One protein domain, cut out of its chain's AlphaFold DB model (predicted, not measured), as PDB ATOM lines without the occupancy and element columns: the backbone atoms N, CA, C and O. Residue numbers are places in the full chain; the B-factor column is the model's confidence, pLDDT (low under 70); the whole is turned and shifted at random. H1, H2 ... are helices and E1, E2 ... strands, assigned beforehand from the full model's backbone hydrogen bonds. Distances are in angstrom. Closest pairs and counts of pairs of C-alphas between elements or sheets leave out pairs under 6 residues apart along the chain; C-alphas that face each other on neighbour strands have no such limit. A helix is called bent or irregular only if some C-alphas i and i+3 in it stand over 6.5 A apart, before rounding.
ATOM      1  N   LYS A  13      -3.272 100.802   6.630       75.19
ATOM      2  CA  LYS A  13      -3.808 101.092   5.292       75.19
ATOM      3  C   LYS A  13      -5.018 100.234   4.948       75.19
ATOM      4  O   LYS A  13      -5.996 100.734   4.408       75.19
ATOM      5  N   GLN A  14      -4.971  98.939   5.261       78.31
ATOM      6  CA  GLN A  14      -6.121  98.066   5.061       78.31
ATOM      7  C   GLN A  14      -7.308  98.523   5.914       78.31
ATOM      8  O   GLN A  14      -8.423  98.574   5.405       78.31
ATOM      9  N   ASN A  15      -7.076  98.879   7.178       82.00
ATOM     10  CA  ASN A  15      -8.126  99.395   8.050       82.00
ATOM     11  C   ASN A  15      -8.717 100.714   7.529       82.00
ATOM     12  O   ASN A  15      -9.934 100.863   7.510       82.00
ATOM     13  N   GLU A  16      -7.886 101.648   7.068       78.75
ATOM     14  CA  GLU A  16      -8.336 102.916   6.481       78.75
ATOM     15  C   GLU A  16      -9.188 102.693   5.231       78.75
ATOM     16  O   GLU A  16     -10.262 103.281   5.105       78.75
ATOM     17  N   LEU A  17      -8.760 101.806   4.332       77.31
ATOM     18  CA  LEU A  17      -9.508 101.469   3.120       77.31
ATOM     19  C   LEU A  17     -10.836 100.773   3.442       77.31
ATOM     20  O   LEU A  17     -11.883 101.175   2.932       77.31
ATOM     21  N   GLU A  18     -10.821  99.780   4.337       83.25
ATOM     22  CA  GLU A  18     -12.036  99.075   4.755       83.25
ATOM     23  C   GLU A  18     -13.017 100.015   5.484       83.25
ATOM     24  O   GLU A  18     -14.225  99.918   5.254       83.25
ATOM     25  N   CYS A  19     -12.532 100.977   6.286       81.00
ATOM     26  CA  CYS A  19     -13.366 102.015   6.913       81.00
ATOM     27  C   CYS A  19     -14.087 102.904   5.887       81.00
ATOM     28  O   CYS A  19     -15.198 103.363   6.152       81.00
ATOM     29  N   HIS A  20     -13.495 103.114   4.706       77.12
ATOM     30  CA  HIS A  20     -14.111 103.848   3.594       77.12
ATOM     31  C   HIS A  20     -14.959 102.955   2.668       77.12
ATOM     32  O   HIS A  20     -15.423 103.403   1.621       77.12
ATOM     33  N   GLY A  21     -15.196 101.692   3.042       80.88
ATOM     34  CA  GLY A  21     -15.995 100.746   2.262       80.88
ATOM     35  C   GLY A  21     -15.246 100.098   1.095       80.88
ATOM     36  O   GLY A  21     -15.865  99.404   0.285       80.88
ATOM     37  N   ILE A  22     -13.927 100.279   1.009       80.19
ATOM     38  CA  ILE A  22     -13.096  99.691  -0.041       80.19
ATOM     39  C   ILE A  22     -12.611  98.330   0.424       80.19
ATOM     40  O   ILE A  22     -11.885  98.185   1.408       80.19
ATOM     41  N   LYS A  23     -13.021  97.293  -0.307       81.38
ATOM     42  CA  LYS A  23     -12.620  95.927   0.001       81.38
ATOM     43  C   LYS A  23     -11.200  95.682  -0.492       81.38
ATOM     44  O   LYS A  23     -10.976  95.442  -1.677       81.38
ATOM     45  N   VAL A  24     -10.254  95.690   0.436       75.94
ATOM     46  CA  VAL A  24      -8.864  95.344   0.148       75.94
ATOM     47  C   VAL A  24      -8.731  93.824   0.018       75.94
ATOM     48  O   VAL A  24      -9.263  93.092   0.858       75.94
ATOM     49  N   PRO A  25      -8.043  93.309  -1.018       75.06
ATOM     50  CA  PRO A  25      -7.691  91.898  -1.073       75.06
ATOM     51  C   PRO A  25      -6.877  91.500   0.161       75.06
ATOM     52  O   PRO A  25      -5.922  92.186   0.532       75.06
ATOM     53  N   GLU A  26      -7.244  90.384   0.789       71.94
ATOM     54  CA  GLU A  26      -6.462  89.845   1.901       71.94
ATOM     55  C   GLU A  26      -5.061  89.470   1.413       71.94
ATOM     56  O   GLU A  26      -4.902  88.762   0.411       71.94
ATOM     57  N   ILE A  27      -4.040  89.925   2.141       71.69
ATOM     58  CA  ILE A  27      -2.670  89.479   1.904       71.69
ATOM     59  C   ILE A  27      -2.603  88.020   2.333       71.69
ATOM     60  O   ILE A  27      -2.635  87.705   3.526       71.69
ATOM     61  N   GLN A  28      -2.509  87.121   1.354       71.12
ATOM     62  CA  GLN A  28      -2.326  85.709   1.651       71.12
ATOM     63  C   GLN A  28      -1.048  85.516   2.466       71.12
ATOM     64  O   GLN A  28      -0.001  86.095   2.171       71.12
ATOM     65  N   THR A  29      -1.134  84.666   3.489       73.31
ATOM     66  CA  THR A  29       0.043  84.292   4.274       73.31
ATOM     67  C   THR A  29       1.048  83.618   3.346       73.31
ATOM     68  O   THR A  29       0.798  82.532   2.829       73.31
ATOM     69  N   THR A  30       2.184  84.275   3.128       78.88
ATOM     70  CA  THR A  30       3.257  83.782   2.268       78.88
ATOM     71  C   THR A  30       4.580  83.820   3.022       78.88
ATOM     72  O   THR A  30       4.868  84.812   3.694       78.88
ATOM     73  N   PRO A  31       5.412  82.768   2.926       80.50
ATOM     74  CA  PRO A  31       6.779  82.840   3.411       80.50
ATOM     75  C   PRO A  31       7.671  83.658   2.469       80.50
ATOM     76  O   PRO A  31       8.781  83.978   2.858       80.50
ATOM     77  N   ASP A  32       7.235  83.979   1.248       88.25
ATOM     78  CA  ASP A  32       8.021  84.749   0.283       88.25
ATOM     79  C   ASP A  32       7.961  86.251   0.603       88.25
ATOM     80  O   ASP A  32       6.937  86.913   0.414       88.25
ATOM     81  N   ALA A  33       9.077  86.783   1.097       85.38
ATOM     82  CA  ALA A  33       9.221  88.177   1.475       85.38
ATOM     83  C   ALA A  33       8.992  89.126   0.291       85.38
ATOM     84  O   ALA A  33       8.335  90.146   0.467       85.38
ATOM     85  N   SER A  34       9.470  88.808  -0.916       83.75
ATOM     86  CA  SER A  34       9.285  89.672  -2.089       83.75
ATOM     87  C   SER A  34       7.820  89.746  -2.509       83.75
ATOM     88  O   SER A  34       7.320  90.829  -2.814       83.75
ATOM     89  N   LEU A  35       7.114  88.611  -2.486       85.75
ATOM     90  CA  LEU A  35       5.675  88.571  -2.729       85.75
ATOM     91  C   LEU A  35       4.921  89.386  -1.674       85.75
ATOM     92  O   LEU A  35       4.077  90.203  -2.027       85.75
ATOM     93  N   TYR A  36       5.272  89.218  -0.399       83.31
ATOM     94  CA  TYR A  36       4.662  89.958   0.704       83.31
ATOM     95  C   TYR A  36       4.817  91.479   0.541       83.31
ATOM     96  O   TYR A  36       3.840  92.222   0.635       83.31
ATOM     97  N   MET A  37       6.033  91.947   0.237       81.38
ATOM     98  CA  MET A  37       6.303  93.367  -0.019       81.38
ATOM     99  C   MET A  37       5.478  93.901  -1.187       81.38
ATOM    100  O   MET A  37       4.902  94.984  -1.098       81.38
ATOM    101  N   ARG A  38       5.389  93.127  -2.271       83.50
ATOM    102  CA  ARG A  38       4.608  93.504  -3.447       83.50
ATOM    103  C   ARG A  38       3.130  93.685  -3.117       83.50
ATOM    104  O   ARG A  38       2.532  94.639  -3.606       83.50
ATOM    105  N   GLU A  39       2.552  92.821  -2.284       82.94
ATOM    106  CA  GLU A  39       1.147  92.961  -1.892       82.94
ATOM    107  C   GLU A  39       0.898  94.203  -1.022       82.94
ATOM    108  O   GLU A  39      -0.091  94.902  -1.236       82.94
ATOM    109  N   LEU A  40       1.820  94.570  -0.128       80.75
ATOM    110  CA  LEU A  40       1.725  95.832   0.624       80.75
ATOM    111  C   LEU A  40       1.789  97.075  -0.281       80.75
ATOM    112  O   LEU A  40       1.079  98.063  -0.062       80.75
ATOM    113  N   ILE A  41       2.620  97.026  -1.323       81.62
ATOM    114  CA  ILE A  41       2.698  98.088  -2.331       81.62
ATOM    115  C   ILE A  41       1.393  98.153  -3.131       81.62
ATOM    116  O   ILE A  41       0.856  99.243  -3.321       81.62
ATOM    117  N   ASN A  42       0.836  97.005  -3.533       82.81
ATOM    118  CA  ASN A  42      -0.454  96.937  -4.223       82.81
ATOM    119  C   ASN A  42      -1.581  97.558  -3.388       82.81
ATOM    120  O   ASN A  42      -2.361  98.335  -3.932       82.81
ATOM    121  N   GLN A  43      -1.643  97.282  -2.079       79.12
ATOM    122  CA  GLN A  43      -2.613  97.925  -1.180       79.12
ATOM    123  C   GLN A  43      -2.475  99.455  -1.195       79.12
ATOM    124  O   GLN A  43      -3.473 100.164  -1.291       79.12
ATOM    125  N   SER A  44      -1.240  99.966  -1.171       79.44
ATOM    126  CA  SER A  44      -0.985 101.412  -1.231       79.44
ATOM    127  C   SER A  44      -1.404 102.016  -2.581       79.44
ATOM    128  O   SER A  44      -1.994 103.089  -2.623       79.44
ATOM    129  N   ILE A  45      -1.151 101.320  -3.695       81.19
ATOM    130  CA  ILE A  45      -1.580 101.763  -5.033       81.19
ATOM    131  C   ILE A  45      -3.111 101.785  -5.141       81.19
ATOM    132  O   ILE A  45      -3.658 102.704  -5.750       81.19
ATOM    133  N   LEU A  46      -3.804 100.798  -4.563       80.44
ATOM    134  CA  LEU A  46      -5.269 100.768  -4.527       80.44
ATOM    135  C   LEU A  46      -5.827 101.996  -3.801       80.44
ATOM    136  O   LEU A  46      -6.665 102.692  -4.363       80.44
ATOM    137  N   GLY A  47      -5.289 102.331  -2.625       75.94
ATOM    138  CA  GLY A  47      -5.738 103.518  -1.893       75.94
ATOM    139  C   GLY A  47      -5.481 104.843  -2.615       75.94
ATOM    140  O   GLY A  47      -6.305 105.753  -2.523       75.94
ATOM    141  N   LEU A  48      -4.392 104.950  -3.393       76.56
ATOM    142  CA  LEU A  48      -4.166 106.114  -4.262       76.56
ATOM    143  C   LEU A  48      -5.228 106.210  -5.365       76.56
ATOM    144  O   LEU A  48      -5.735 107.297  -5.639       76.56
ATOM    145  N   ARG A  49      -5.557 105.086  -6.013       78.56
ATOM    146  CA  ARG A  49      -6.529 105.046  -7.118       78.56
ATOM    147  C   ARG A  49      -7.937 105.403  -6.667       78.56
ATOM    148  O   ARG A  49      -8.626 106.120  -7.384       78.56
ATOM    149  N   ASP A  50      -8.324 104.941  -5.485       73.12
ATOM    150  CA  ASP A  50      -9.657 105.166  -4.931       73.12
ATOM    151  C   ASP A  50      -9.755 106.462  -4.103       73.12
ATOM    152  O   ASP A  50     -10.749 106.675  -3.412       73.12
ATOM    153  N   GLN A  51      -8.735 107.335  -4.157       68.50
ATOM    154  CA  GLN A  51      -8.681 108.617  -3.432       68.50
ATOM    155  C   GLN A  51      -8.955 108.484  -1.925       68.50
ATOM    156  O   GLN A  51      -9.495 109.385  -1.288       68.50
ATOM    157  N   SER A  52      -8.599 107.341  -1.341       64.44
ATOM    158  CA  SER A  52      -8.880 107.043   0.069       64.44
ATOM    159  C   SER A  52      -7.933 107.766   1.018       64.44
ATOM    160  O   SER A  52      -8.214 107.896   2.206       64.44
ATOM    161  N   TYR A  53      -6.805 108.231   0.486       66.81
ATOM    162  CA  TYR A  53      -5.859 109.077   1.191       66.81
ATOM    163  C   TYR A  53      -6.247 110.548   1.040       66.81
ATOM    164  O   TYR A  53      -6.605 111.001  -0.050       66.81
ATOM    165  N   ALA A  54      -6.111 111.314   2.123       64.88
ATOM    166  CA  ALA A  54      -6.250 112.768   2.103       64.88
ATOM    167  C   ALA A  54      -5.010 113.407   1.451       64.88
ATOM    168  O   ALA A  54      -4.129 113.922   2.132       64.88
ATOM    169  N   ILE A  55      -4.912 113.314   0.123       66.69
ATOM    170  CA  ILE A  55      -3.804 113.882  -0.649       66.69
ATOM    171  C   ILE A  55      -4.178 115.290  -1.095       66.69
ATOM    172  O   ILE A  55      -5.225 115.497  -1.707       66.69
ATOM    173  N   ALA A  56      -3.294 116.242  -0.804       67.62
ATOM    174  CA  ALA A  56      -3.538 117.666  -1.002       67.62
ATOM    175  C   ALA A  56      -3.783 118.064  -2.471       67.62
ATOM    176  O   ALA A  56      -4.597 118.952  -2.731       67.62
ATOM    177  N   ASP A  57      -3.092 117.436  -3.432       78.81
ATOM    178  CA  ASP A  57      -3.168 117.805  -4.849       78.81
ATOM    179  C   ASP A  57      -2.755 116.676  -5.823       78.81
ATOM    180  O   ASP A  57      -2.157 115.662  -5.448       78.81
ATOM    181  N   GLU A  58      -3.073 116.869  -7.107       82.06
ATOM    182  CA  GLU A  58      -2.810 115.911  -8.192       82.06
ATOM    183  C   GLU A  58      -1.316 115.617  -8.390       82.06
ATOM    184  O   GLU A  58      -0.947 114.470  -8.644       82.06
ATOM    185  N   LYS A  59      -0.443 116.620  -8.244       83.75
ATOM    186  CA  LYS A  59       1.005 116.444  -8.402       83.75
ATOM    187  C   LYS A  59       1.547 115.549  -7.288       83.75
ATOM    188  O   LYS A  59       2.275 114.602  -7.575       83.75
ATOM    189  N   THR A  60       1.135 115.796  -6.049       77.81
ATOM    190  CA  THR A  60       1.472 114.980  -4.876       77.81
ATOM    191  C   THR A  60       1.003 113.528  -5.061       77.81
ATOM    192  O   THR A  60       1.766 112.589  -4.827       77.81
ATOM    193  N   CYS A  61      -0.214 113.318  -5.578       79.06
ATOM    194  CA  CYS A  61      -0.723 111.982  -5.912       79.06
ATOM    195  C   CYS A  61       0.111 111.296  -7.011       79.06
ATOM    196  O   CYS A  61       0.455 110.116  -6.908       79.06
ATOM    197  N   HIS A  62       0.484 112.043  -8.052       82.75
ATOM    198  CA  HIS A  62       1.297 111.536  -9.153       82.75
ATOM    199  C   HIS A  62       2.696 111.101  -8.687       82.75
ATOM    200  O   HIS A  62       3.152 110.009  -9.030       82.75
ATOM    201  N   GLU A  63       3.362 111.913  -7.866       82.62
ATOM    202  CA  GLU A  63       4.676 111.598  -7.293       82.62
ATOM    203  C   GLU A  63       4.618 110.369  -6.368       82.62
ATOM    204  O   GLU A  63       5.492 109.496  -6.443       82.62
ATOM    205  N   ALA A  64       3.556 110.242  -5.564       78.38
ATOM    206  CA  ALA A  64       3.295 109.058  -4.744       78.38
ATOM    207  C   ALA A  64       3.160 107.794  -5.603       78.38
ATOM    208  O   ALA A  64       3.794 106.770  -5.335       78.38
ATOM    209  N   TYR A  65       2.365 107.878  -6.673       83.62
ATOM    210  CA  TYR A  65       2.139 106.770  -7.592       83.62
ATOM    211  C   TYR A  65       3.437 106.332  -8.278       83.62
ATOM    212  O   TYR A  65       3.766 105.145  -8.274       83.62
ATOM    213  N   LEU A  66       4.222 107.274  -8.812       86.38
ATOM    214  CA  LEU A  66       5.520 106.974  -9.427       86.38
ATOM    215  C   LEU A  66       6.501 106.338  -8.433       86.38
ATOM    216  O   LEU A  66       7.230 105.409  -8.794       86.38
ATOM    217  N   SER A  67       6.494 106.797  -7.181       83.06
ATOM    218  CA  SER A  67       7.321 106.232  -6.111       83.06
ATOM    219  C   SER A  67       6.934 104.783  -5.809       83.06
ATOM    220  O   SER A  67       7.806 103.916  -5.757       83.06
ATOM    221  N   LEU A  68       5.635 104.486  -5.692       82.94
ATOM    222  CA  LEU A  68       5.134 103.123  -5.482       82.94
ATOM    223  C   LEU A  68       5.440 102.199  -6.665       82.94
ATOM    224  O   LEU A  68       5.868 101.065  -6.455       82.94
ATOM    225  N   MET A  69       5.283 102.681  -7.901       86.50
ATOM    226  CA  MET A  69       5.632 101.917  -9.104       86.50
ATOM    227  C   MET A  69       7.131 101.606  -9.162       86.50
ATOM    228  O   MET A  69       7.527 100.484  -9.483       86.50
ATOM    229  N   SER A  70       7.972 102.577  -8.801       86.38
ATOM    230  CA  SER A  70       9.424 102.392  -8.725       86.38
ATOM    231  C   SER A  70       9.792 101.373  -7.647       86.38
ATOM    232  O   SER A  70      10.564 100.451  -7.909       86.38
ATOM    233  N   LEU A  71       9.182 101.483  -6.462       82.38
ATOM    234  CA  LEU A  71       9.370 100.550  -5.352       82.38
ATOM    235  C   LEU A  71       8.957  99.121  -5.738       82.38
ATOM    236  O   LEU A  71       9.673  98.160  -5.452       82.38
ATOM    237  N   GLN A  72       7.839  98.977  -6.455       83.94
ATOM    238  CA  GLN A  72       7.375  97.690  -6.965       83.94
ATOM    239  C   GLN A  72       8.388  97.066  -7.932       83.94
ATOM    240  O   GLN A  72       8.695  95.877  -7.820       83.94
ATOM    241  N   ALA A  73       8.944  97.862  -8.850       87.38
ATOM    242  CA  ALA A  73       9.913  97.392  -9.838       87.38
ATOM    243  C   ALA A  73      11.222  96.899  -9.195       87.38
ATOM    244  O   ALA A  73      11.809  95.920  -9.663       87.38
ATOM    245  N   ILE A  74      11.662  97.533  -8.102       84.06
ATOM    246  CA  ILE A  74      12.896  97.154  -7.392       84.06
ATOM    247  C   ILE A  74      12.677  96.120  -6.279       84.06
ATOM    248  O   ILE A  74      13.654  95.596  -5.750       84.06
ATOM    249  N   THR A  75      11.429  95.777  -5.937       81.31
ATOM    250  CA  THR A  75      11.097  94.838  -4.844       81.31
ATOM    251  C   THR A  75      11.883  93.512  -4.899       81.31
ATOM    252  O   THR A  75      12.386  93.089  -3.854       81.31
ATOM    253  N   PRO A  76      12.089  92.860  -6.066       81.12
ATOM    254  CA  PRO A  76      12.895  91.635  -6.138       81.12
ATOM    255  C   PRO A  76      14.361  91.822  -5.715       81.12
ATOM    256  O   PRO A  76      15.007  90.864  -5.306       81.12
ATOM    257  N   GLN A  77      14.890  93.045  -5.811       82.69
ATOM    258  CA  GLN A  77      16.273  93.397  -5.468       82.69
ATOM    259  C   GLN A  77      16.408  93.857  -4.008       82.69
ATOM    260  O   GLN A  77      17.502  93.831  -3.450       82.69
ATOM    261  N   MET A  78      15.300  94.254  -3.370       76.75
ATOM    262  CA  MET A  78      15.273  94.672  -1.962       76.75
ATOM    263  C   MET A  78      15.392  93.497  -0.985       76.75
ATOM    264  O   MET A  78      15.751  93.675   0.180       76.75
ATOM    265  N   VAL A  79      15.095  92.284  -1.451       79.00
ATOM    266  CA  VAL A  79      15.132  91.062  -0.650       79.00
ATOM    267  C   VAL A  79      16.355  90.250  -1.054       79.00
ATOM    268  O   VAL A  79      16.421  89.703  -2.151       79.00
ATOM    269  N   LYS A  80      17.331  90.129  -0.148       82.56
ATOM    270  CA  LYS A  80      18.433  89.178  -0.345       82.56
ATOM    271  C   LYS A  80      17.873  87.762  -0.468       82.56
ATOM    272  O   LYS A  80      17.000  87.388   0.312       82.56
ATOM    273  N   ALA A  81      18.430  86.958  -1.373       84.81
ATOM    274  CA  ALA A  81      17.988  85.579  -1.604       84.81
ATOM    275  C   ALA A  81      17.987  84.727  -0.319       84.81
ATOM    276  O   ALA A  81      17.056  83.960  -0.086       84.81
ATOM    277  N   GLU A  82      18.983  84.923   0.553       86.81
ATOM    278  CA  GLU A  82      19.084  84.265   1.865       86.81
ATOM    279  C   GLU A  82      17.925  84.604   2.813       86.81
ATOM    280  O   GLU A  82      17.609  83.814   3.699       86.81
ATOM    281  N   PHE A  83      17.262  85.744   2.594       84.31
ATOM    282  CA  PHE A  83      16.143  86.212   3.399       84.31
ATOM    283  C   PHE A  83      14.787  86.168   2.683       84.31
ATOM    284  O   PHE A  83      13.802  86.716   3.183       84.31
ATOM    285  N   LEU A  84      14.714  85.505   1.522       87.19
ATOM    286  CA  LEU A  84      13.472  85.369   0.756       87.19
ATOM    287  C   LEU A  84      12.381  84.669   1.565       87.19
ATOM    288  O   LEU A  84      11.213  84.992   1.406       87.19
ATOM    289  N   ARG A  85      12.760  83.730   2.441       89.38
ATOM    290  CA  ARG A  85      11.835  82.968   3.294       89.38
ATOM    291  C   ARG A  85      11.820  83.398   4.763       89.38
ATOM    292  O   ARG A  85      11.347  82.655   5.620       89.38
ATOM    293  N   GLY A  86      12.346  84.585   5.058       85.12
ATOM    294  CA  GLY A  86      12.469  85.126   6.409       85.12
ATOM    295  C   GLY A  86      13.920  85.415   6.810       85.12
ATOM    296  O   GLY A  86      14.825  85.218   6.016       85.12
ATOM    297  N   PRO A  87      14.177  85.873   8.041       88.62
ATOM    298  CA  PRO A  87      13.253  85.856   9.165       88.62
ATOM    299  C   PRO A  87      12.135  86.895   9.037       88.62
ATOM    300  O   PRO A  87      12.327  87.971   8.478       88.62
ATOM    301  N   PHE A  88      10.979  86.574   9.613       85.94
ATOM    302  CA  PHE A  88       9.885  87.519   9.811       85.94
ATOM    303  C   PHE A  88       9.897  88.024  11.257       85.94
ATOM    304  O   PHE A  88      10.255  87.282  12.179       85.94
ATOM    305  N   LYS A  89       9.560  89.296  11.458       87.06
ATOM    306  CA  LYS A  89       9.617  89.993  12.747       87.06
ATOM    307  C   LYS A  89       8.350  90.806  12.960       87.06
ATOM    308  O   LYS A  89       7.693  91.194  11.998       87.06
ATOM    309  N   LEU A  90       8.026  91.067  14.223       86.69
ATOM    310  CA  LEU A  90       6.980  92.021  14.559       86.69
ATOM    311  C   LEU A  90       7.415  93.416  14.096       86.69
ATOM    312  O   LEU A  90       8.513  93.864  14.424       86.69
ATOM    313  N   TYR A  91       6.556  94.064  13.327       83.44
ATOM    314  CA  TYR A  91       6.750  95.383  12.753       83.44
ATOM    315  C   TYR A  91       5.619  96.290  13.226       83.44
ATOM    316  O   TYR A  91       4.444  95.954  13.067       83.44
ATOM    317  N   ASN A  92       5.975  97.427  13.826       84.88
ATOM    318  CA  ASN A  92       5.024  98.487  14.135       84.88
ATOM    319  C   ASN A  92       5.212  99.608  13.100       84.88
ATOM    320  O   ASN A  92       6.296 100.196  13.058       84.88
ATOM    321  N   PRO A  93       4.201  99.889  12.259       77.12
ATOM    322  CA  PRO A  93       4.311 100.947  11.275       77.12
ATOM    323  C   PRO A  93       4.326 102.368  11.874       77.12
ATOM    324  O   PRO A  93       4.902 103.264  11.269       77.12
ATOM    325  N   ASP A  94       3.761 102.593  13.063       79.25
ATOM    326  CA  ASP A  94       3.573 103.934  13.640       79.25
ATOM    327  C   ASP A  94       4.598 104.259  14.747       79.25
ATOM    328  O   ASP A  94       4.275 104.825  15.792       79.25
ATOM    329  N   ILE A  95       5.876 103.905  14.550       78.06
ATOM    330  CA  ILE A  95       6.963 104.310  15.468       78.06
ATOM    331  C   ILE A  95       7.354 105.771  15.193       78.06
ATOM    332  O   ILE A  95       8.430 106.085  14.684       78.06
ATOM    333  N   ARG A  96       6.448 106.685  15.530       78.44
ATOM    334  CA  ARG A  96       6.671 108.136  15.559       78.44
ATOM    335  C   ARG A  96       7.073 108.594  16.958       78.44
ATOM    336  O   ARG A  96       6.754 107.935  17.943       78.44
ATOM    337  N   LEU A  97       7.703 109.768  17.066       82.19
ATOM    338  CA  LEU A  97       8.136 110.329  18.359       82.19
ATOM    339  C   LEU A  97       6.999 110.418  19.391       82.19
ATOM    340  O   LEU A  97       7.234 110.184  20.570       82.19
ATOM    341  N   GLY A  98       5.766 110.696  18.950       85.94
ATOM    342  CA  GLY A  98       4.588 110.742  19.825       85.94
ATOM    343  C   GLY A  98       4.212 109.400  20.467       85.94
ATOM    344  O   GLY A  98       3.530 109.395  21.486       85.94
ATOM    345  N   ASN A  99       4.697 108.283  19.917       88.69
ATOM    346  CA  ASN A  99       4.419 106.927  20.392       88.69
ATOM    347  C   ASN A  99       5.609 106.329  21.175       88.69
ATOM    348  O   ASN A  99       5.636 105.130  21.463       88.69
ATOM    349  N   ILE A 100       6.605 107.152  21.533       90.31
ATOM    350  CA  ILE A 100       7.772 106.751  22.326       90.31
ATOM    351  C   ILE A 100       7.695 107.428  23.693       90.31
ATOM    352  O   ILE A 100       7.733 108.650  23.802       90.31
ATOM    353  N   ILE A 101       7.643 106.627  24.754       94.56
ATOM    354  CA  ILE A 101       7.736 107.126  26.127       94.56
ATOM    355  C   ILE A 101       9.207 107.125  26.529       94.56
ATOM    356  O   ILE A 101       9.855 106.076  26.498       94.56
ATOM    357  N   ALA A 102       9.723 108.278  26.948       96.31
ATOM    358  CA  ALA A 102      11.063 108.432  27.504       96.31
ATOM    359  C   ALA A 102      11.007 108.978  28.939       96.31
ATOM    360  O   ALA A 102      10.033 109.622  29.328       96.31
ATOM    361  N   ASP A 103      12.038 108.701  29.738       96.31
ATOM    362  CA  ASP A 103      12.208 109.346  31.044       96.31
ATOM    363  C   ASP A 103      12.844 110.744  30.930       96.31
ATOM    364  O   ASP A 103      13.136 111.234  29.839       96.31
ATOM    365  N   ALA A 104      13.067 111.385  32.082       96.12
ATOM    366  CA  ALA A 104      13.699 112.701  32.169       96.12
ATOM    367  C   ALA A 104      15.147 112.735  31.632       96.12
ATOM    368  O   ALA A 104      15.633 113.812  31.299       96.12
ATOM    369  N   ASP A 105      15.809 111.577  31.504       97.06
ATOM    370  CA  ASP A 105      17.147 111.435  30.911       97.06
ATOM    371  C   ASP A 105      17.085 111.093  29.407       97.06
ATOM    372  O   ASP A 105      18.087 110.672  28.825       97.06
ATOM    373  N   TYR A 106      15.913 111.205  28.771       91.75
ATOM    374  CA  TYR A 106      15.663 110.801  27.381       91.75
ATOM    375  C   TYR A 106      15.896 109.308  27.093       91.75
ATOM    376  O   TYR A 106      16.087 108.910  25.941       91.75
ATOM    377  N   LYS A 107      15.846 108.438  28.109       96.19
ATOM    378  CA  LYS A 107      15.936 106.987  27.900       96.19
ATOM    379  C   LYS A 107      14.565 106.438  27.545       96.19
ATOM    380  O   LYS A 107      13.618 106.583  28.318       96.19
ATOM    381  N   ILE A 108      14.482 105.751  26.407       94.94
ATOM    382  CA  ILE A 108      13.261 105.076  25.954       94.94
ATOM    383  C   ILE A 108      12.829 104.044  27.005       94.94
ATOM    384  O   ILE A 108      13.602 103.161  27.382       94.94
ATOM    385  N   LYS A 109      11.588 104.160  27.479       96.69
ATOM    386  CA  LYS A 109      10.947 103.244  28.431       96.69
ATOM    387  C   LYS A 109       9.945 102.319  27.771       96.69
ATOM    388  O   LYS A 109       9.824 101.174  28.195       96.69
ATOM    389  N   ALA A 110       9.226 102.808  26.766       93.88
ATOM    390  CA  ALA A 110       8.224 102.021  26.068       93.88
ATOM    391  C   ALA A 110       7.935 102.584  24.678       93.88
ATOM    392  O   ALA A 110       8.052 103.788  24.444       93.88
ATOM    393  N   PHE A 111       7.490 101.692  23.799       91.38
ATOM    394  CA  PHE A 111       6.750 102.030  22.591       91.38
ATOM    395  C   PHE A 111       5.280 101.724  22.861       91.38
ATOM    396  O   PHE A 111       4.970 100.654  23.393       91.38
ATOM    397  N   ILE A 112       4.396 102.656  22.533       92.69
ATOM    398  CA  ILE A 112       2.942 102.492  22.646       92.69
ATOM    399  C   ILE A 112       2.315 102.399  21.250       92.69
ATOM    400  O   ILE A 112       3.042 102.411  20.260       92.69
ATOM    401  N   ASP A 113       0.983 102.300  21.193       88.06
ATOM    402  CA  ASP A 113       0.214 102.325  19.940       88.06
ATOM    403  C   ASP A 113       0.554 101.131  19.016       88.06
ATOM    404  O   ASP A 113       1.211 101.250  17.983       88.06
ATOM    405  N   TRP A 114       0.183  99.923  19.463       88.88
ATOM    406  CA  TRP A 114       0.498  98.647  18.791       88.88
ATOM    407  C   TRP A 114      -0.661  98.091  17.951       88.88
ATOM    408  O   TRP A 114      -0.551  96.983  17.426       88.88
ATOM    409  N   ASP A 115      -1.762  98.826  17.807       86.12
ATOM    410  CA  ASP A 115      -3.036  98.304  17.290       86.12
ATOM    411  C   ASP A 115      -2.952  97.794  15.839       86.12
ATOM    412  O   ASP A 115      -3.698  96.896  15.448       86.12
ATOM    413  N   PHE A 116      -1.983  98.296  15.068       82.50
ATOM    414  CA  PHE A 116      -1.714  97.885  13.685       82.50
ATOM    415  C   PHE A 116      -0.344  97.226  13.503       82.50
ATOM    416  O   PHE A 116       0.218  97.236  12.405       82.50
ATOM    417  N   CYS A 117       0.234  96.668  14.570       86.06
ATOM    418  CA  CYS A 117       1.458  95.889  14.440       86.06
ATOM    419  C   CYS A 117       1.194  94.563  13.712       86.06
ATOM    420  O   CYS A 117       0.170  93.906  13.902       86.06
ATOM    421  N   TYR A 118       2.134  94.149  12.865       83.81
ATOM    422  CA  TYR A 118       2.006  92.917  12.091       83.81
ATOM    423  C   TYR A 118       3.354  92.234  11.877       83.81
ATOM    424  O   TYR A 118       4.416  92.806  12.104       83.81
ATOM    425  N   VAL A 119       3.327  90.972  11.454       85.38
ATOM    426  CA  VAL A 119       4.540  90.206  11.149       85.38
ATOM    427  C   VAL A 119       4.999  90.534   9.727       85.38
ATOM    428  O   VAL A 119       4.291  90.232   8.774       85.38
ATOM    429  N   ALA A 120       6.182  91.131   9.579       82.31
ATOM    430  CA  ALA A 120       6.757  91.544   8.296       82.31
ATOM    431  C   ALA A 120       8.136  90.898   8.059       82.31
ATOM    432  O   ALA A 120       8.792  90.485   9.023       82.31
ATOM    433  N   PRO A 121       8.626  90.821   6.808       84.75
ATOM    434  CA  PRO A 121      10.017  90.467   6.535       84.75
ATOM    435  C   PRO A 121      10.977  91.378   7.312       84.75
ATOM    436  O   PRO A 121      10.784  92.592   7.341       84.75
ATOM    437  N   ALA A 122      12.029  90.828   7.924       82.38
ATOM    438  CA  ALA A 122      12.976  91.603   8.739       82.38
ATOM    439  C   ALA A 122      13.631  92.778   7.988       82.38
ATOM    440  O   ALA A 122      14.079  93.738   8.604       82.38
ATOM    441  N   GLN A 123      13.648  92.724   6.659       76.94
ATOM    442  CA  GLN A 123      14.109  93.779   5.767       76.94
ATOM    443  C   GLN A 123      13.338  95.098   5.953       76.94
ATOM    444  O   GLN A 123      13.919  96.158   5.742       76.94
ATOM    445  N   PHE A 124      12.082  95.053   6.416       70.25
ATOM    446  CA  PHE A 124      11.286  96.241   6.763       70.25
ATOM    447  C   PHE A 124      11.822  96.977   7.995       70.25
ATOM    448  O   PHE A 124      11.614  98.174   8.142       70.25
ATOM    449  N   LEU A 125      12.560  96.306   8.880       64.94
ATOM    450  CA  LEU A 125      13.187  96.982  10.021       64.94
ATOM    451  C   LEU A 125      14.345  97.892   9.592       64.94
ATOM    452  O   LEU A 125      14.772  98.741  10.368       64.94
ATOM    453  N   PHE A 126      14.861  97.699   8.374       62.25
ATOM    454  CA  PHE A 126      15.912  98.531   7.792       62.25
ATOM    455  C   PHE A 126      15.371  99.580   6.818       62.25
ATOM    456  O   PHE A 126      16.150 100.414   6.357       62.25
ATOM    457  N   SER A 127      14.070  99.565   6.494       60.22
ATOM    458  CA  SER A 127      13.468 100.722   5.835       60.22
ATOM    459  C   SER A 127      13.379 101.878   6.830       60.22
ATOM    460  O   SER A 127      13.209 101.630   8.028       60.22
ATOM    461  N   PRO A 128      13.500 103.134   6.367       51.66
ATOM    462  CA  PRO A 128      13.244 104.281   7.225       51.66
ATOM    463  C   PRO A 128      11.890 104.086   7.932       51.66
ATOM    464  O   PRO A 128      10.957 103.620   7.269       51.66
ATOM    465  N   PRO A 129      11.764 104.408   9.239       49.38
ATOM    466  CA  PRO A 129      10.466 104.479   9.906       49.38
ATOM    467  C   PRO A 129       9.483 105.211   9.000       49.38
ATOM    468  O   PRO A 129       9.890 106.182   8.365       49.38
ATOM    469  N   LEU A 130       8.232 104.755   8.920       51.12
ATOM    470  CA  LEU A 130       7.271 105.237   7.921       51.12
ATOM    471  C   LEU A 130       7.213 106.778   7.860       51.12
ATOM    472  O   LEU A 130       7.349 107.340   6.783       51.12
ATOM    473  N   GLY A 131       7.336 107.488   8.988       37.66
ATOM    474  CA  GLY A 131       7.513 108.955   9.027       37.66
ATOM    475  C   GLY A 131       8.733 109.579   8.302       37.66
ATOM    476  O   GLY A 131       8.916 110.791   8.379       37.66
ATOM    477  N   LEU A 132       9.584 108.801   7.626       33.16
ATOM    478  CA  LEU A 132      10.725 109.239   6.810       33.16
ATOM    479  C   LEU A 132      10.632 108.783   5.344       33.16
ATOM    480  O   LEU A 132      11.541 109.074   4.563       33.16
ATOM    481  N   THR A 133       9.579 108.056   4.954       45.19
ATOM    482  CA  THR A 133       9.381 107.679   3.552       45.19
ATOM    483  C   THR A 133       8.620 108.775   2.796       45.19
ATOM    484  O   THR A 133       7.765 109.447   3.381       45.19
ATOM    485  N   PRO A 134       8.890 108.977   1.490       40.34
ATOM    486  CA  PRO A 134       8.193 109.981   0.691       40.34
ATOM    487  C   PRO A 134       6.679 109.801   0.630       40.34
ATOM    488  O   PRO A 134       6.024 110.737   0.217       40.34
ATOM    489  N   LEU A 135       6.128 108.636   0.993       49.38
ATOM    490  CA  LEU A 135       4.689 108.378   0.960       49.38
ATOM    491  C   LEU A 135       3.982 108.929   2.209       49.38
ATOM    492  O   LEU A 135       2.936 109.554   2.082       49.38
ATOM    493  N   ASP A 136       4.590 108.792   3.387       50.31
ATOM    494  CA  ASP A 136       4.010 109.288   4.645       50.31
ATOM    495  C   ASP A 136       4.319 110.781   4.876       50.31
ATOM    496  O   ASP A 136       3.563 111.484   5.549       50.31
ATOM    497  N   MET A 137       5.377 111.330   4.251       39.88
ATOM    498  CA  MET A 137       5.575 112.789   4.193       39.88
ATOM    499  C   MET A 137       4.417 113.522   3.490       39.88
ATOM    500  O   MET A 137       4.205 114.705   3.756       39.88
ATOM    501  N   LEU A 138       3.654 112.840   2.628       46.16
ATOM    502  CA  LEU A 138       2.501 113.423   1.928       46.16
ATOM    503  C   LEU A 138       1.278 113.511   2.847       46.16
ATOM    504  O   LEU A 138       0.537 114.485   2.772       46.16
ATOM    505  N   GLU A 139       1.107 112.552   3.762       42.47
ATOM    506  CA  GLU A 139       0.053 112.573   4.790       42.47
ATOM    507  C   GLU A 139       0.350 113.610   5.889       42.47
ATOM    508  O   GLU A 139      -0.550 114.240   6.453       42.47
ATOM    509  N   CYS A 140       1.635 113.840   6.182       39.28
ATOM    510  CA  CYS A 140       2.070 114.683   7.294       39.28
ATOM    511  C   CYS A 140       1.844 116.197   7.073       39.28
ATOM    512  O   CYS A 140       1.850 116.959   8.045       39.28
ATOM    513  N   ASN A 141       1.606 116.641   5.833       37.12
ATOM    514  CA  ASN A 141       1.353 118.056   5.521       37.12
ATOM    515  C   ASN A 141      -0.055 118.535   5.926       37.12
ATOM    516  O   ASN A 141      -0.245 119.719   6.208       37.12
ATOM    517  N   ASP A 142      -1.020 117.624   6.056       42.00
ATOM    518  CA  ASP A 142      -2.404 117.962   6.407       42.00
ATOM    519  C   ASP A 142      -2.635 118.034   7.929       42.00
ATOM    520  O   ASP A 142      -3.427 118.842   8.428       42.00
ATOM    521  N   GLY A 143      -1.920 117.208   8.700       37.06
ATOM    522  CA  GLY A 143      -2.115 117.070  10.149       37.06
ATOM    523  C   GLY A 143      -1.574 118.229  10.998       37.06
ATOM    524  O   GLY A 143      -1.959 118.365  12.166       37.06
ATOM    525  N   PHE A 144      -0.688 119.061  10.441       32.31
ATOM    526  CA  PHE A 144      -0.169 120.255  11.119       32.31
ATOM    527  C   PHE A 144      -1.098 121.465  10.934       32.31
ATOM    528  O   PHE A 144      -1.297 122.235  11.869       32.31
ATOM    529  N   GLN A 145      -1.744 121.594   9.769       32.66
ATOM    530  CA  GLN A 145      -2.674 122.694   9.475       32.66
ATOM    531  C   GLN A 145      -4.004 122.561  10.240       32.66
ATOM    532  O   GLN A 145      -4.547 123.560  10.704       32.66
ATOM    533  N   ARG A 146      -4.513 121.335  10.454       33.16
ATOM    534  CA  ARG A 146      -5.804 121.108  11.143       33.16
ATOM    535  C   ARG A 146      -5.764 121.210  12.674       33.16
ATOM    536  O   ARG A 146      -6.811 121.116  13.301       33.16
ATOM    537  N   ARG A 147      -4.591 121.380  13.294       32.78
ATOM    538  CA  ARG A 147      -4.451 121.542  14.759       32.78
ATOM    539  C   ARG A 147      -4.210 122.986  15.211       32.78
ATOM    540  O   ARG A 147      -3.996 123.216  16.397       32.78
TER     541      ARG A 147
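What this domain is: This is residues 13 to 147 of the 149 residues of an uncharacterized protein of Pseudogymnoascus destructans (strain ATCC MYA-4855 / 20631-21) (UniProt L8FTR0). A long helical hairpin, H2 and H3 side by side, forms one wall of the domain; a small strand pair, E1 and E4, sits by the end where H2 begins, and a separate strand hairpin, E2 and E3, lies farthest from the mean of the C-alphas. The short helix H1 packs on the later part of H2, and H5 slants past the early part of H3. The printed part has 135 residues with five named helices and four named strands, in the order H1 H2 H3 E1 E2 E3 E4 H4 H5; both sheets have two antiparallel strands, and the class is mostly helix. The whole is compact, with a radius of gyration of the C-alphas of 16.1 A and spans of 44 by 40 by 26 A.

How they stand to each other: E1, residues 88 to 91, and E4, residues 118 to 121, are antiparallel neighbours at 134 degrees; N 89 and O 120 are within hydrogen-bond range at 2.8 A. The closest C-alphas of E4 and H2, residues 33 to 49, are those of Pro 121 and Ala 33, 5.6 A apart. H2 and H3, residues 58 to 78, form a helical hairpin: they touch at a shallow tilt of 10 degrees, opposite ways, closest at the C-alphas of Ser 34 and Pro 76, 5.8 A. With residues 43 to 47 alone, H2 touches H1, residues 13 to 19, at a steep tilt of 44 degrees, the same way; the closest C-alphas are those of Leu 17 and Gly 47, 6.6 A. H4, residues 122 to 126, is near H2 and close to H3 but not clearly touching it, with the C-alphas of Gln 123 and Met 78 closest at 7.9 A. H5, residues 136 to 145, is close to H3 but not clearly touching, with the C-alphas of Leu 138 and Thr 60 closest at 7.1 A. The hairpin of E2, residues 100 to 102, and E3, residues 108 to 111, is antiparallel at 157 degrees, with N 101 and O 110 at 2.9 A; E2 and E3 are apart from H2. In H1 and H2 every O i to N i+4 pair is within hydrogen-bond range, against 15 of 17 in H3, 0 of 1 in H4 and 1 of 6 in H5; O i to N i+3 pairs within range are 2 of 2 in H4 and 3 of 7 in H5.

Where its parts are: H1 begins at C-alpha 13, (-3.808, 101.092, 5.292). H2 is 24.6 A long and H3 28.6 A; H3 is irregular, with C-alphas 73 and 76 7.5 A apart, and has a kink of 36 degrees near residue 72. E1 is 9.0 A long and E4 10.1 A. H5, 15.7 A long, ends at C-alpha 145, (-2.674, 122.694, 9.475).

The domain as a whole: The C-alphas of Glu 82 and Arg 147 are the two farthest apart, 45.9 A. The printed part has no cut. The link H1 to H2, residues 20 to 32, is long. Mean pLDDT of the printed part is 75.8, with residues 51 to 56 and 125 to 147 under 70.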